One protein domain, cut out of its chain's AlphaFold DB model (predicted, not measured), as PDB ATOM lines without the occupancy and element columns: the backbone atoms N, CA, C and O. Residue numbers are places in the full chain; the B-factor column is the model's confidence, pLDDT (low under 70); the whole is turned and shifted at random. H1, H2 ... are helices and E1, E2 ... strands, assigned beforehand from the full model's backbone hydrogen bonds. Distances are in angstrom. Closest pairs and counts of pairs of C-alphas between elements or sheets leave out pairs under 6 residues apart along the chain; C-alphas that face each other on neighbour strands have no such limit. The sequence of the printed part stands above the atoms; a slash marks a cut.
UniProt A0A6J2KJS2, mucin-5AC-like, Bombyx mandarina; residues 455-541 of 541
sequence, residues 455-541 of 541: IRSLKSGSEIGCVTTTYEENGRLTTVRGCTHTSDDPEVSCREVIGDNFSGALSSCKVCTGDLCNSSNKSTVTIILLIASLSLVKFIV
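AT A GLANCE: This is residues 455 to 541 of the 541 residues of the protein "mucin-5AC-like" of Bombyx mandarina (UniProt A0A6J2KJS2). A twisted three-stranded sheet curls round H2 as a small head, and residues 521 to 541, with H3, stick out as a long arm. The 87 printed residues include H1, E1, E2, H2, E3 and H3, class mixed, with an antiparallel sheet E2 E1 E3. The whole is only just extended, close to loose, with radius of gyration of the C-alphas 18.1 A and spans of 64 by 34 by 15 A.

IN THESE COORDINATES: Find H1, residues 455 to 458, starting at C-alpha (16.121, -36.946, -6.911). Then read E1, 464 to 473, E2, 476 to 485, H2, 490 to 498, E3, 506 to 512, and H3, 522 to 540, 27.8 A long, ending at (69.814, -64.656, -21.727).

HOW THE PARTS SIT: In the hairpin E1 and E2, N 469 and O 480 are 2.9 A apart; between E1 and E3, N 468 and O 510 are 2.8 A apart. H2, on the sheet, forms with E2 and E3 a split strand-helix-strand unit, E1 between the strands, its crossover right-handed. In H2 every O i to N i+4 pair is within hydrogen-bond range, in H3 14 of 15.

THE WHOLE: The printed part has no cut; pLDDT is under 70 at 455 to 460 and 521 to 524.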
ATOM      1  N   ILE A 455      17.442 -36.577  -6.359       49.91
ATOM      2  CA  ILE A 455      16.121 -36.946  -6.911       49.91
ATOM      3  C   ILE A 455      15.829 -36.247  -8.246       49.91
ATOM      4  O   ILE A 455      15.207 -36.840  -9.128       49.91
ATOM      5  N   ARG A 456      16.282 -34.999  -8.434       52.41
ATOM      6  CA  ARG A 456      16.070 -34.285  -9.704       52.41
ATOM      7  C   ARG A 456      16.882 -34.901 -10.852       52.41
ATOM      8  O   ARG A 456      16.408 -34.864 -11.984       52.41
ATOM      9  N   SER A 457      18.026 -35.523 -10.559       50.44
ATOM     10  CA  SER A 457      18.842 -36.234 -11.555       50.44
ATOM     11  C   SER A 457      18.221 -37.565 -11.997       50.44
ATOM     12  O   SER A 457      18.282 -37.911 -13.172       50.44
ATOM     13  N   LEU A 458      17.523 -38.270 -11.097       52.88
ATOM     14  CA  LEU A 458      16.857 -39.542 -11.418       52.88
ATOM     15  C   LEU A 458      15.718 -39.400 -12.445       52.88
ATOM     16  O   LEU A 458      15.323 -40.382 -13.071       52.88
ATOM     17  N   LYS A 459      15.176 -38.190 -12.640       49.00
ATOM     18  CA  LYS A 459      14.014 -37.960 -13.512       49.00
ATOM     19  C   LYS A 459      14.365 -37.835 -15.001       49.00
ATOM     20  O   LYS A 459      13.462 -37.899 -15.829       49.00
ATOM     21  N   SER A 460      15.644 -37.694 -15.352       58.81
ATOM     22  CA  SER A 460      16.064 -37.379 -16.727       58.81
ATOM     23  C   SER A 460      16.579 -38.577 -17.532       58.81
ATOM     24  O   SER A 460      17.049 -38.386 -18.647       58.81
ATOM     25  N   GLY A 461      16.510 -39.804 -17.004       80.56
ATOM     26  CA  GLY A 461      17.046 -40.978 -17.707       80.56
ATOM     27  C   GLY A 461      18.560 -40.904 -17.948       80.56
ATOM     28  O   GLY A 461      19.058 -41.525 -18.880       80.56
ATOM     29  N   SER A 462      19.283 -40.127 -17.134       84.25
ATOM     30  CA  SER A 462      20.739 -40.026 -17.213       84.25
ATOM     31  C   SER A 462      21.359 -41.391 -16.929       84.25
ATOM     32  O   SER A 462      21.099 -41.977 -15.874       84.25
ATOM     33  N   GLU A 463      22.166 -41.882 -17.864       91.06
ATOM     34  CA  GLU A 463      22.895 -43.139 -17.732       91.06
ATOM     35  C   GLU A 463      23.843 -43.065 -16.521       91.06
ATOM     36  O   GLU A 463      24.389 -42.010 -16.192       91.06
ATOM     37  N   ILE A 464      24.010 -44.167 -15.791       91.19
ATOM     38  CA  ILE A 464      24.954 -44.205 -14.669       91.19
ATOM     39  C   ILE A 464      26.338 -44.518 -15.239       91.19
ATOM     40  O   ILE A 464      26.547 -45.553 -15.869       91.19
ATOM     41  N   GLY A 465      27.293 -43.619 -15.014       94.06
ATOM     42  CA  GLY A 465      28.676 -43.749 -15.453       94.06
ATOM     43  C   GLY A 465      29.638 -43.978 -14.290       94.06
ATOM     44  O   GLY A 465      29.406 -43.571 -13.151       94.06
ATOM     45  N   CYS A 466      30.779 -44.592 -14.580       95.69
ATOM     46  CA  CYS A 466      31.906 -44.608 -13.658       95.69
ATOM     47  C   CYS A 466      32.734 -43.340 -13.865       95.69
ATOM     48  O   CYS A 466      33.009 -42.944 -14.996       95.69
ATOM     49  N   VAL A 467      33.229 -42.745 -12.786       95.44
ATOM     50  CA  VAL A 467      34.106 -41.578 -12.850       95.44
ATOM     51  C   VAL A 467      35.439 -41.851 -12.170       95.44
ATOM     52  O   VAL A 467      35.532 -42.521 -11.141       95.44
ATOM     53  N   THR A 468      36.504 -41.349 -12.783       95.75
ATOM     54  CA  THR A 468      37.843 -41.261 -12.208       95.75
ATOM     55  C   THR A 468      38.286 -39.816 -12.285       95.75
ATOM     56  O   THR A 468      38.475 -39.276 -13.374       95.75
ATOM     57  N   THR A 469      38.486 -39.204 -11.129       95.94
ATOM     58  CA  THR A 469      38.963 -37.831 -11.021       95.94
ATOM     59  C   THR A 469      40.295 -37.800 -10.289       95.94
ATOM     60  O   THR A 469      40.514 -38.549  -9.339       95.94
ATOM     61  N   THR A 470      41.230 -36.991 -10.770       96.06
ATOM     62  CA  THR A 470      42.496 -36.708 -10.094       96.06
ATOM     63  C   THR A 470      42.577 -35.216  -9.855       96.06
ATOM     64  O   THR A 470      42.427 -34.428 -10.790       96.06
ATOM     65  N   TYR A 471      42.817 -34.835  -8.611       95.88
ATOM     66  CA  TYR A 471      42.948 -33.451  -8.187       95.88
ATOM     67  C   TYR A 471      44.160 -33.283  -7.279       95.88
ATOM     68  O   TYR A 471      44.693 -34.258  -6.755       95.88
ATOM     69  N   GLU A 472      44.615 -32.047  -7.120       95.75
ATOM     70  CA  GLU A 472      45.713 -31.714  -6.220       95.75
ATOM     71  C   GLU A 472      45.160 -31.159  -4.906       95.75
ATOM     72  O   GLU A 472      44.400 -30.192  -4.898       95.75
ATOM     73  N   GLU A 473      45.542 -31.776  -3.793       94.31
ATOM     74  CA  GLU A 473      45.222 -31.318  -2.445       94.31
ATOM     75  C   GLU A 473      46.529 -31.216  -1.658       94.31
ATOM     76  O   GLU A 473      47.274 -32.189  -1.533       94.31
ATOM     77  N   ASN A 474      46.844 -30.016  -1.160       93.69
ATOM     78  CA  ASN A 474      48.075 -29.738  -0.409       93.69
ATOM     79  C   ASN A 474      49.372 -30.151  -1.143       93.69
ATOM     80  O   ASN A 474      50.268 -30.747  -0.544       93.69
ATOM     81  N   GLY A 475      49.479 -29.876  -2.449       94.19
ATOM     82  CA  GLY A 475      50.672 -30.221  -3.236       94.19
ATOM     83  C   GLY A 475      50.766 -31.696  -3.641       94.19
ATOM     84  O   GLY A 475      51.777 -32.129  -4.196       94.19
ATOM     85  N   ARG A 476      49.744 -32.506  -3.330       94.25
ATOM     86  CA  ARG A 476      49.726 -33.943  -3.602       94.25
ATOM     87  C   ARG A 476      48.561 -34.301  -4.517       94.25
ATOM     88  O   ARG A 476      47.417 -33.954  -4.250       94.25
ATOM     89  N   LEU A 477      48.858 -35.045  -5.582       94.69
ATOM     90  CA  LEU A 477      47.835 -35.594  -6.469       94.69
ATOM     91  C   LEU A 477      47.083 -36.736  -5.771       94.69
ATOM     92  O   LEU A 477      47.677 -37.764  -5.425       94.69
ATOM     93  N   THR A 478      45.777 -36.562  -5.617       93.81
ATOM     94  CA  THR A 478      44.829 -37.543  -5.090       93.81
ATOM     95  C   THR A 478      43.912 -37.993  -6.220       93.81
ATOM     96  O   THR A 478      43.350 -37.176  -6.946       93.81
ATOM     97  N   THR A 479      43.755 -39.307  -6.391       94.56
ATOM     98  CA  THR A 479      42.813 -39.885  -7.359       94.56
ATOM     99  C   THR A 479      41.622 -40.471  -6.614       94.56
ATOM    100  O   THR A 479      41.797 -41.359  -5.780       94.56
ATOM    101  N   VAL A 480      40.419 -40.023  -6.957       94.25
ATOM    102  CA  VAL A 480      39.149 -40.559  -6.461       94.25
ATOM    103  C   VAL A 480      38.430 -41.274  -7.602       94.25
ATOM    104  O   VAL A 480      38.446 -40.833  -8.753       94.25
ATOM    105  N   ARG A 481      37.825 -42.416  -7.284       94.38
ATOM    106  CA  ARG A 481      36.979 -43.186  -8.200       94.38
ATOM    107  C   ARG A 481      35.607 -43.341  -7.575       94.38
ATOM    108  O   ARG A 481      35.510 -43.580  -6.376       94.38
ATOM    109  N   GLY A 482      34.575 -43.228  -8.393       93.75
ATOM    110  CA  GLY A 482      33.199 -43.389  -7.955       93.75
ATOM    111  C   GLY A 482      32.284 -43.695  -9.124       93.75
ATOM    112  O   GLY A 482      32.742 -43.873 -10.256       93.75
ATOM    113  N   CYS A 483      30.995 -43.740  -8.832       94.19
ATOM    114  CA  CYS A 483      29.946 -43.842  -9.828       94.19
ATOM    115  C   CYS A 483      29.082 -42.570  -9.717       94.19
ATOM    116  O   CYS A 483      28.853 -42.074  -8.616       94.19
ATOM    117  N   THR A 484      28.670 -42.002 -10.845       94.31
ATOM    118  CA  THR A 484      27.912 -40.741 -10.930       94.31
ATOM    119  C   THR A 484      26.953 -40.820 -12.108       94.31
ATOM    120  O   THR A 484      27.147 -41.623 -13.021       94.31
ATOM    121  N   HIS A 485      25.905 -40.009 -12.096       93.56
ATOM    122  CA  HIS A 485      25.059 -39.870 -13.272       93.56
ATOM    123  C   HIS A 485      25.855 -39.132 -14.350       93.56
ATOM    124  O   HIS A 485      26.528 -38.136 -14.069       93.56
ATOM    125  N   THR A 486      25.817 -39.631 -15.585       89.06
ATOM    126  CA  THR A 486      26.459 -38.952 -16.707       89.06
ATOM    127  C   THR A 486      25.747 -37.623 -16.929       89.06
ATOM    128  O   THR A 486      24.585 -37.596 -17.337       89.06
ATOM    129  N   SER A 487      26.428 -36.527 -16.617       91.56
ATOM    130  CA  SER A 487      26.034 -35.194 -17.052       91.56
ATOM    131  C   SER A 487      26.646 -34.916 -18.424       91.56
ATOM    132  O   SER A 487      27.699 -35.465 -18.754       91.56
ATOM    133  N   ASP A 488      26.015 -34.032 -19.200       92.75
ATOM    134  CA  ASP A 488      26.600 -33.499 -20.437       92.75
ATOM    135  C   ASP A 488      27.938 -32.783 -20.168       92.75
ATOM    136  O   ASP A 488      28.782 -32.679 -21.058       92.75
ATOM    137  N   ASP A 489      28.151 -32.329 -18.926       94.88
ATOM    138  CA  ASP A 489      29.417 -31.781 -18.454       94.88
ATOM    139  C   ASP A 489      30.139 -32.779 -17.523       94.88
ATOM    140  O   ASP A 489      29.776 -32.922 -16.346       94.88
ATOM    141  N   PRO A 490      31.193 -33.470 -18.002       93.56
ATOM    142  CA  PRO A 490      31.921 -34.434 -17.189       93.56
ATOM    143  C   PRO A 490      32.589 -33.787 -15.968       93.56
ATOM    144  O   PRO A 490      32.770 -34.466 -14.955       93.56
ATOM    145  N   GLU A 491      32.935 -32.494 -16.011       94.44
ATOM    146  CA  GLU A 491      33.535 -31.817 -14.858       94.44
ATOM    147  C   GLU A 491      32.557 -31.718 -13.691       94.44
ATOM    148  O   GLU A 491      32.963 -31.920 -12.545       94.44
ATOM    149  N   VAL A 492      31.273 -31.476 -13.968       94.56
ATOM    150  CA  VAL A 492      30.220 -31.437 -12.944       94.56
ATOM    151  C   VAL A 492      30.110 -32.797 -12.256       94.56
ATOM    152  O   VAL A 492      30.179 -32.865 -11.029       94.56
ATOM    153  N   SER A 493      30.061 -33.882 -13.035       94.75
ATOM    154  CA  SER A 493      30.050 -35.257 -12.519       94.75
ATOM    155  C   SER A 493      31.294 -35.576 -11.671       94.75
ATOM    156  O   SER A 493      31.209 -36.239 -10.637       94.75
ATOM    157  N   CYS A 494      32.473 -35.081 -12.061       95.75
ATOM    158  CA  CYS A 494      33.695 -35.241 -11.273       95.75
ATOM    159  C   CYS A 494      33.684 -34.439  -9.968       95.75
ATOM    160  O   CYS A 494      34.155 -34.951  -8.954       95.75
ATOM    161  N   ARG A 495      33.173 -33.201  -9.974       95.06
ATOM    162  CA  ARG A 495      33.072 -32.367  -8.765       95.06
ATOM    163  C   ARG A 495      32.087 -32.954  -7.765       95.06
ATOM    164  O   ARG A 495      32.402 -32.995  -6.580       95.06
ATOM    165  N   GLU A 496      30.966 -33.487  -8.243       94.06
ATOM    166  CA  GLU A 496      29.968 -34.151  -7.401       94.06
ATOM    167  C   GLU A 496      30.575 -35.327  -6.618       94.06
ATOM    168  O   GLU A 496      30.320 -35.475  -5.426       94.06
ATOM    169  N   VAL A 497      31.455 -36.116  -7.248       94.19
ATOM    170  CA  VAL A 497      32.105 -37.263  -6.587       94.19
ATOM    171  C   VAL A 497      33.205 -36.863  -5.602       94.19
ATOM    172  O   VAL A 497      33.456 -37.600  -4.648       94.19
ATOM    173  N   ILE A 498      33.862 -35.715  -5.786       95.31
ATOM    174  CA  ILE A 498      34.814 -35.196  -4.786       95.31
ATOM    175  C   ILE A 498      34.060 -34.594  -3.591       95.31
ATOM    176  O   ILE A 498      34.534 -34.666  -2.458       95.31
ATOM    177  N   GLY A 499      32.872 -34.046  -3.843       94.19
ATOM    178  CA  GLY A 499      32.040 -33.349  -2.877       94.19
ATOM    179  C   GLY A 499      32.094 -31.833  -3.065       94.19
ATOM    180  O   GLY A 499      33.089 -31.268  -3.523       94.19
ATOM    181  N   ASP A 500      31.014 -31.166  -2.659       90.81
ATOM    182  CA  ASP A 500      30.786 -29.727  -2.869       90.81
ATOM    183  C   ASP A 500      31.857 -28.812  -2.229       90.81
ATOM    184  O   ASP A 500      31.974 -27.644  -2.590       90.81
ATOM    185  N   ASN A 501      32.670 -29.332  -1.301       91.12
ATOM    186  CA  ASN A 501      33.701 -28.567  -0.587       91.12
ATOM    187  C   ASN A 501      35.033 -28.438  -1.347       91.12
ATOM    188  O   ASN A 501      35.977 -27.835  -0.837       91.12
ATOM    189  N   PHE A 502      35.154 -29.014  -2.544       92.00
ATOM    190  CA  PHE A 502      36.404 -28.980  -3.293       92.00
ATOM    191  C   PHE A 502      36.576 -27.673  -4.082       92.00
ATOM    192  O   PHE A 502      35.968 -27.472  -5.135       92.00
ATOM    193  N   SER A 503      37.466 -26.801  -3.602       93.12
ATOM    194  CA  SER A 503      37.837 -25.541  -4.267       93.12
ATOM    195  C   SER A 503      39.085 -25.642  -5.155       93.12
ATOM    196  O   SER A 503      39.524 -24.634  -5.708       93.12
ATOM    197  N   GLY A 504      39.708 -26.819  -5.254       91.75
ATOM    198  CA  GLY A 504      40.948 -27.001  -6.008       91.75
ATOM    199  C   GLY A 504      40.746 -27.087  -7.525       91.75
ATOM    200  O   GLY A 504      39.626 -27.147  -8.045       91.75
ATOM    201  N   ALA A 505      41.864 -27.125  -8.252       94.06
ATOM    202  CA  ALA A 505      41.865 -27.411  -9.681       94.06
ATOM    203  C   ALA A 505      41.778 -28.928  -9.918       94.06
ATOM    204  O   ALA A 505      42.535 -29.716  -9.343       94.06
ATOM    205  N   LEU A 506      40.853 -29.338 -10.786       95.69
ATOM    206  CA  LEU A 506      40.799 -30.701 -11.306       95.69
ATOM    207  C   LEU A 506      41.967 -30.889 -12.280       95.69
ATOM    208  O   LEU A 506      42.084 -30.152 -13.252       95.69
ATOM    209  N   SER A 507      42.828 -31.874 -12.031       96.38
ATOM    210  CA  SER A 507      43.941 -32.190 -12.934       96.38
ATOM    211  C   SER A 507      43.490 -33.089 -14.088       96.38
ATOM    212  O   SER A 507      43.941 -32.931 -15.218       96.38
ATOM    213  N   SER A 508      42.599 -34.043 -13.811       96.56
ATOM    214  CA  SER A 508      42.045 -34.947 -14.817       96.56
ATOM    215  C   SER A 508      40.680 -35.438 -14.369       96.56
ATOM    216  O   SER A 508      40.561 -36.011 -13.291       96.56
ATOM    217  N   CYS A 509      39.682 -35.316 -15.235       96.69
ATOM    218  CA  CYS A 509      38.357 -35.887 -15.050       96.69
ATOM    219  C   CYS A 509      38.066 -36.856 -16.199       96.69
ATOM    220  O   CYS A 509      38.163 -36.480 -17.366       96.69
ATOM    221  N   LYS A 510      37.751 -38.115 -15.887       95.44
ATOM    222  CA  LYS A 510      37.355 -39.114 -16.882       95.44
ATOM    223  C   LYS A 510      36.085 -39.815 -16.428       95.44
ATOM    224  O   LYS A 510      36.116 -40.565 -15.454       95.44
ATOM    225  N   VAL A 511      35.009 -39.608 -17.173       95.38
ATOM    226  CA  VAL A 511      33.775 -40.387 -17.068       95.38
ATOM    227  C   VAL A 511      33.824 -41.485 -18.130       95.38
ATOM    228  O   VAL A 511      34.315 -41.268 -19.238       95.38
ATOM    229  N   CYS A 512      33.394 -42.689 -17.785       94.12
ATOM    230  CA  CYS A 512      33.280 -43.797 -18.718       94.12
ATOM    231  C   CYS A 512      32.028 -44.616 -18.415       94.12
ATOM    232  O   CYS A 512      31.602 -44.724 -17.266       94.12
ATOM    233  N   THR A 513      31.449 -45.191 -19.460       93.12
ATOM    234  CA  THR A 513      30.322 -46.114 -19.368       93.12
ATOM    235  C   THR A 513      30.826 -47.554 -19.477       93.12
ATOM    236  O   THR A 513      31.862 -47.826 -20.093       93.12
ATOM    237  N   GLY A 514      30.109 -48.476 -18.838       89.44
ATOM    238  CA  GLY A 514      30.432 -49.900 -18.820       89.44
ATOM    239  C   GLY A 514      31.144 -50.378 -17.554       89.44
ATOM    240  O   GLY A 514      31.825 -49.629 -16.849       89.44
ATOM    241  N   ASP A 515      30.980 -51.669 -17.279       87.62
ATOM    242  CA  ASP A 515      31.527 -52.301 -16.087       87.62
ATOM    243  C   ASP A 515      33.050 -52.228 -16.065       87.62
ATOM    244  O   ASP A 515      33.738 -52.508 -17.049       87.62
ATOM    245  N   LEU A 516      33.594 -51.880 -14.898       87.12
ATOM    246  CA  LEU A 516      35.034 -51.827 -14.661       87.12
ATOM    247  C   LEU A 516      35.812 -50.859 -15.575       87.12
ATOM    248  O   LEU A 516      37.044 -50.921 -15.608       87.12
ATOM    249  N   CYS A 517      35.153 -49.927 -16.270       91.06
ATOM    250  CA  CYS A 517      35.831 -48.983 -17.165       91.06
ATOM    251  C   CYS A 517      36.759 -48.008 -16.407       91.06
ATOM    252  O   CYS A 517      37.746 -47.511 -16.958       91.06
ATOM    253  N   ASN A 518      36.471 -47.763 -15.121       89.25
ATOM    254  CA  ASN A 518      37.311 -46.988 -14.206       89.25
ATOM    255  C   ASN A 518      38.405 -47.833 -13.527       89.25
ATOM    256  O   ASN A 518      39.219 -47.300 -12.762       89.25
ATOM    257  N   SER A 519      38.470 -49.140 -13.807       87.25
ATOM    258  CA  SER A 519      39.627 -49.941 -13.425       87.25
ATOM    259  C   SER A 519      40.816 -49.442 -14.240       87.25
ATOM    260  O   SER A 519      40.829 -49.422 -15.469       87.25
ATOM    261  N   SER A 520      41.808 -48.883 -13.551       75.44
ATOM    262  CA  SER A 520      42.942 -48.285 -14.242       75.44
ATOM    263  C   SER A 520      43.746 -49.371 -14.959       75.44
ATOM    264  O   SER A 520      44.559 -50.068 -14.349       75.44
ATOM    265  N   ASN A 521      43.597 -49.436 -16.284       62.47
ATOM    266  CA  ASN A 521      44.396 -50.277 -17.185       62.47
ATOM    267  C   ASN A 521      45.917 -50.034 -17.070       62.47
ATOM    268  O   ASN A 521      46.711 -50.797 -17.622       62.47
ATOM    269  N   LYS A 522      46.358 -49.009 -16.318       63.97
ATOM    270  CA  LYS A 522      47.775 -48.797 -15.981       63.97
ATOM    271  C   LYS A 522      48.390 -50.000 -15.249       63.97
ATOM    272  O   LYS A 522      49.597 -50.222 -15.369       63.97
ATOM    273  N   SER A 523      47.591 -50.812 -14.548       64.19
ATOM    274  CA  SER A 523      48.085 -52.058 -13.944       64.19
ATOM    275  C   SER A 523      48.498 -53.083 -15.014       64.19
ATOM    276  O   SER A 523      49.581 -53.659 -14.932       64.19
ATOM    277  N   THR A 524      47.705 -53.235 -16.078       68.56
ATOM    278  CA  THR A 524      47.920 -54.246 -17.126       68.56
ATOM    279  C   THR A 524      49.211 -54.014 -17.904       68.56
ATOM    280  O   THR A 524      49.979 -54.952 -18.101       68.56
ATOM    281  N   VAL A 525      49.521 -52.766 -18.276       75.75
ATOM    282  CA  VAL A 525      50.768 -52.445 -19.001       75.75
ATOM    283  C   VAL A 525      51.998 -52.754 -18.148       75.75
ATOM    284  O   VAL A 525      52.967 -53.332 -18.636       75.75
ATOM    285  N   THR A 526      51.944 -52.435 -16.852       79.25
ATOM    286  CA  THR A 526      53.051 -52.728 -15.931       79.25
ATOM    287  C   THR A 526      53.250 -54.236 -15.779       79.25
ATOM    288  O   THR A 526      54.384 -54.704 -15.780       79.25
ATOM    289  N   ILE A 527      52.162 -55.006 -15.694       80.62
ATOM    290  CA  ILE A 527      52.212 -56.470 -15.602       80.62
ATOM    291  C   ILE A 527      52.775 -57.081 -16.892       80.62
ATOM    292  O   ILE A 527      53.642 -57.946 -16.811       80.62
ATOM    293  N   ILE A 528      52.356 -56.605 -18.071       84.44
ATOM    294  CA  ILE A 528      52.875 -57.089 -19.360       84.44
ATOM    295  C   ILE A 528      54.374 -56.800 -19.483       84.44
ATOM    296  O   ILE A 528      55.131 -57.696 -19.846       84.44
ATOM    297  N   LEU A 529      54.829 -55.594 -19.123       85.94
ATOM    298  CA  LEU A 529      56.257 -55.262 -19.119       85.94
ATOM    299  C   LEU A 529      57.046 -56.128 -18.128       85.94
ATOM    300  O   LEU A 529      58.157 -56.559 -18.432       85.94
ATOM    301  N   LEU A 530      56.460 -56.444 -16.971       86.12
ATOM    302  CA  LEU A 530      57.075 -57.331 -15.988       86.12
ATOM    303  C   LEU A 530      57.196 -58.759 -16.551       86.12
ATOM    304  O   LEU A 530      58.277 -59.340 -16.510       86.12
ATOM    305  N   ILE A 531      56.148 -59.295 -17.180       87.81
ATOM    306  CA  ILE A 531      56.175 -60.611 -17.840       87.81
ATOM    307  C   ILE A 531      57.178 -60.637 -19.005       87.81
ATOM    308  O   ILE A 531      57.937 -61.602 -19.141       87.81
ATOM    309  N   ALA A 532      57.232 -59.581 -19.818       90.31
ATOM    310  CA  ALA A 532      58.196 -59.455 -20.906       90.31
ATOM    311  C   ALA A 532      59.636 -59.444 -20.371       90.31
ATOM    312  O   ALA A 532      60.484 -60.175 -20.877       90.31
ATOM    313  N   SER A 533      59.899 -58.704 -19.286       89.50
ATOM    314  CA  SER A 533      61.222 -58.673 -18.649       89.50
ATOM    315  C   SER A 533      61.634 -60.039 -18.087       89.50
ATOM    316  O   SER A 533      62.764 -60.477 -18.296       89.50
ATOM    317  N   LEU A 534      60.704 -60.775 -17.469       86.75
ATOM    318  CA  LEU A 534      60.939 -62.142 -16.989       86.75
ATOM    319  C   LEU A 534      61.219 -63.119 -18.138       86.75
ATOM    320  O   LEU A 534      62.031 -64.034 -17.990       86.75
ATOM    321  N   SER A 535      60.557 -62.925 -19.279       87.50
ATOM    322  CA  SER A 535      60.752 -63.756 -20.470       87.50
ATOM    323  C   SER A 535      62.113 -63.490 -21.115       87.50
ATOM    324  O   SER A 535      62.790 -64.433 -21.511       87.50
ATOM    325  N   LEU A 536      62.560 -62.231 -21.135       90.38
ATOM    326  CA  LEU A 536      63.868 -61.853 -21.667       90.38
ATOM    327  C   LEU A 536      65.018 -62.415 -20.813       90.38
ATOM    328  O   LEU A 536      65.999 -62.919 -21.349       90.38
ATOM    329  N   VAL A 537      64.872 -62.411 -19.481       87.81
ATOM    330  CA  VAL A 537      65.871 -62.995 -18.566       87.81
ATOM    331  C   VAL A 537      66.025 -64.503 -18.785       87.81
ATOM    332  O   VAL A 537      67.141 -65.008 -18.729       87.81
ATOM    333  N   LYS A 538      64.937 -65.223 -19.091       82.75
ATOM    334  CA  LYS A 538      65.005 -66.653 -19.449       82.75
ATOM    335  C   LYS A 538      65.716 -66.930 -20.774       82.75
ATOM    336  O   LYS A 538      66.145 -68.055 -20.970       82.75
ATOM    337  N   PHE A 539      65.783 -65.959 -21.683       87.12
ATOM    338  CA  PHE A 539      66.471 -66.121 -22.966       87.12
ATOM    339  C   PHE A 539      67.975 -65.847 -22.874       87.12
ATOM    340  O   PHE A 539      68.732 -66.345 -23.701       87.12
ATOM    341  N   ILE A 540      68.406 -65.041 -21.901       85.62
ATOM    342  CA  ILE A 540      69.814 -64.656 -21.727       85.62
ATOM    343  C   ILE A 540      70.592 -65.684 -20.886       85.62
ATOM    344  O   ILE A 540      71.811 -65.790 -21.030       85.62
ATOM    345  N   VAL A 541      69.907 -66.419 -20.003       78.50
ATOM    346  CA  VAL A 541      70.481 -67.463 -19.131       78.50
ATOM    347  C   VAL A 541      70.277 -68.833 -19.749       78.50
ATOM    348  O   VAL A 541      71.251 -69.621 -19.729       78.50
TER     349      VAL A 541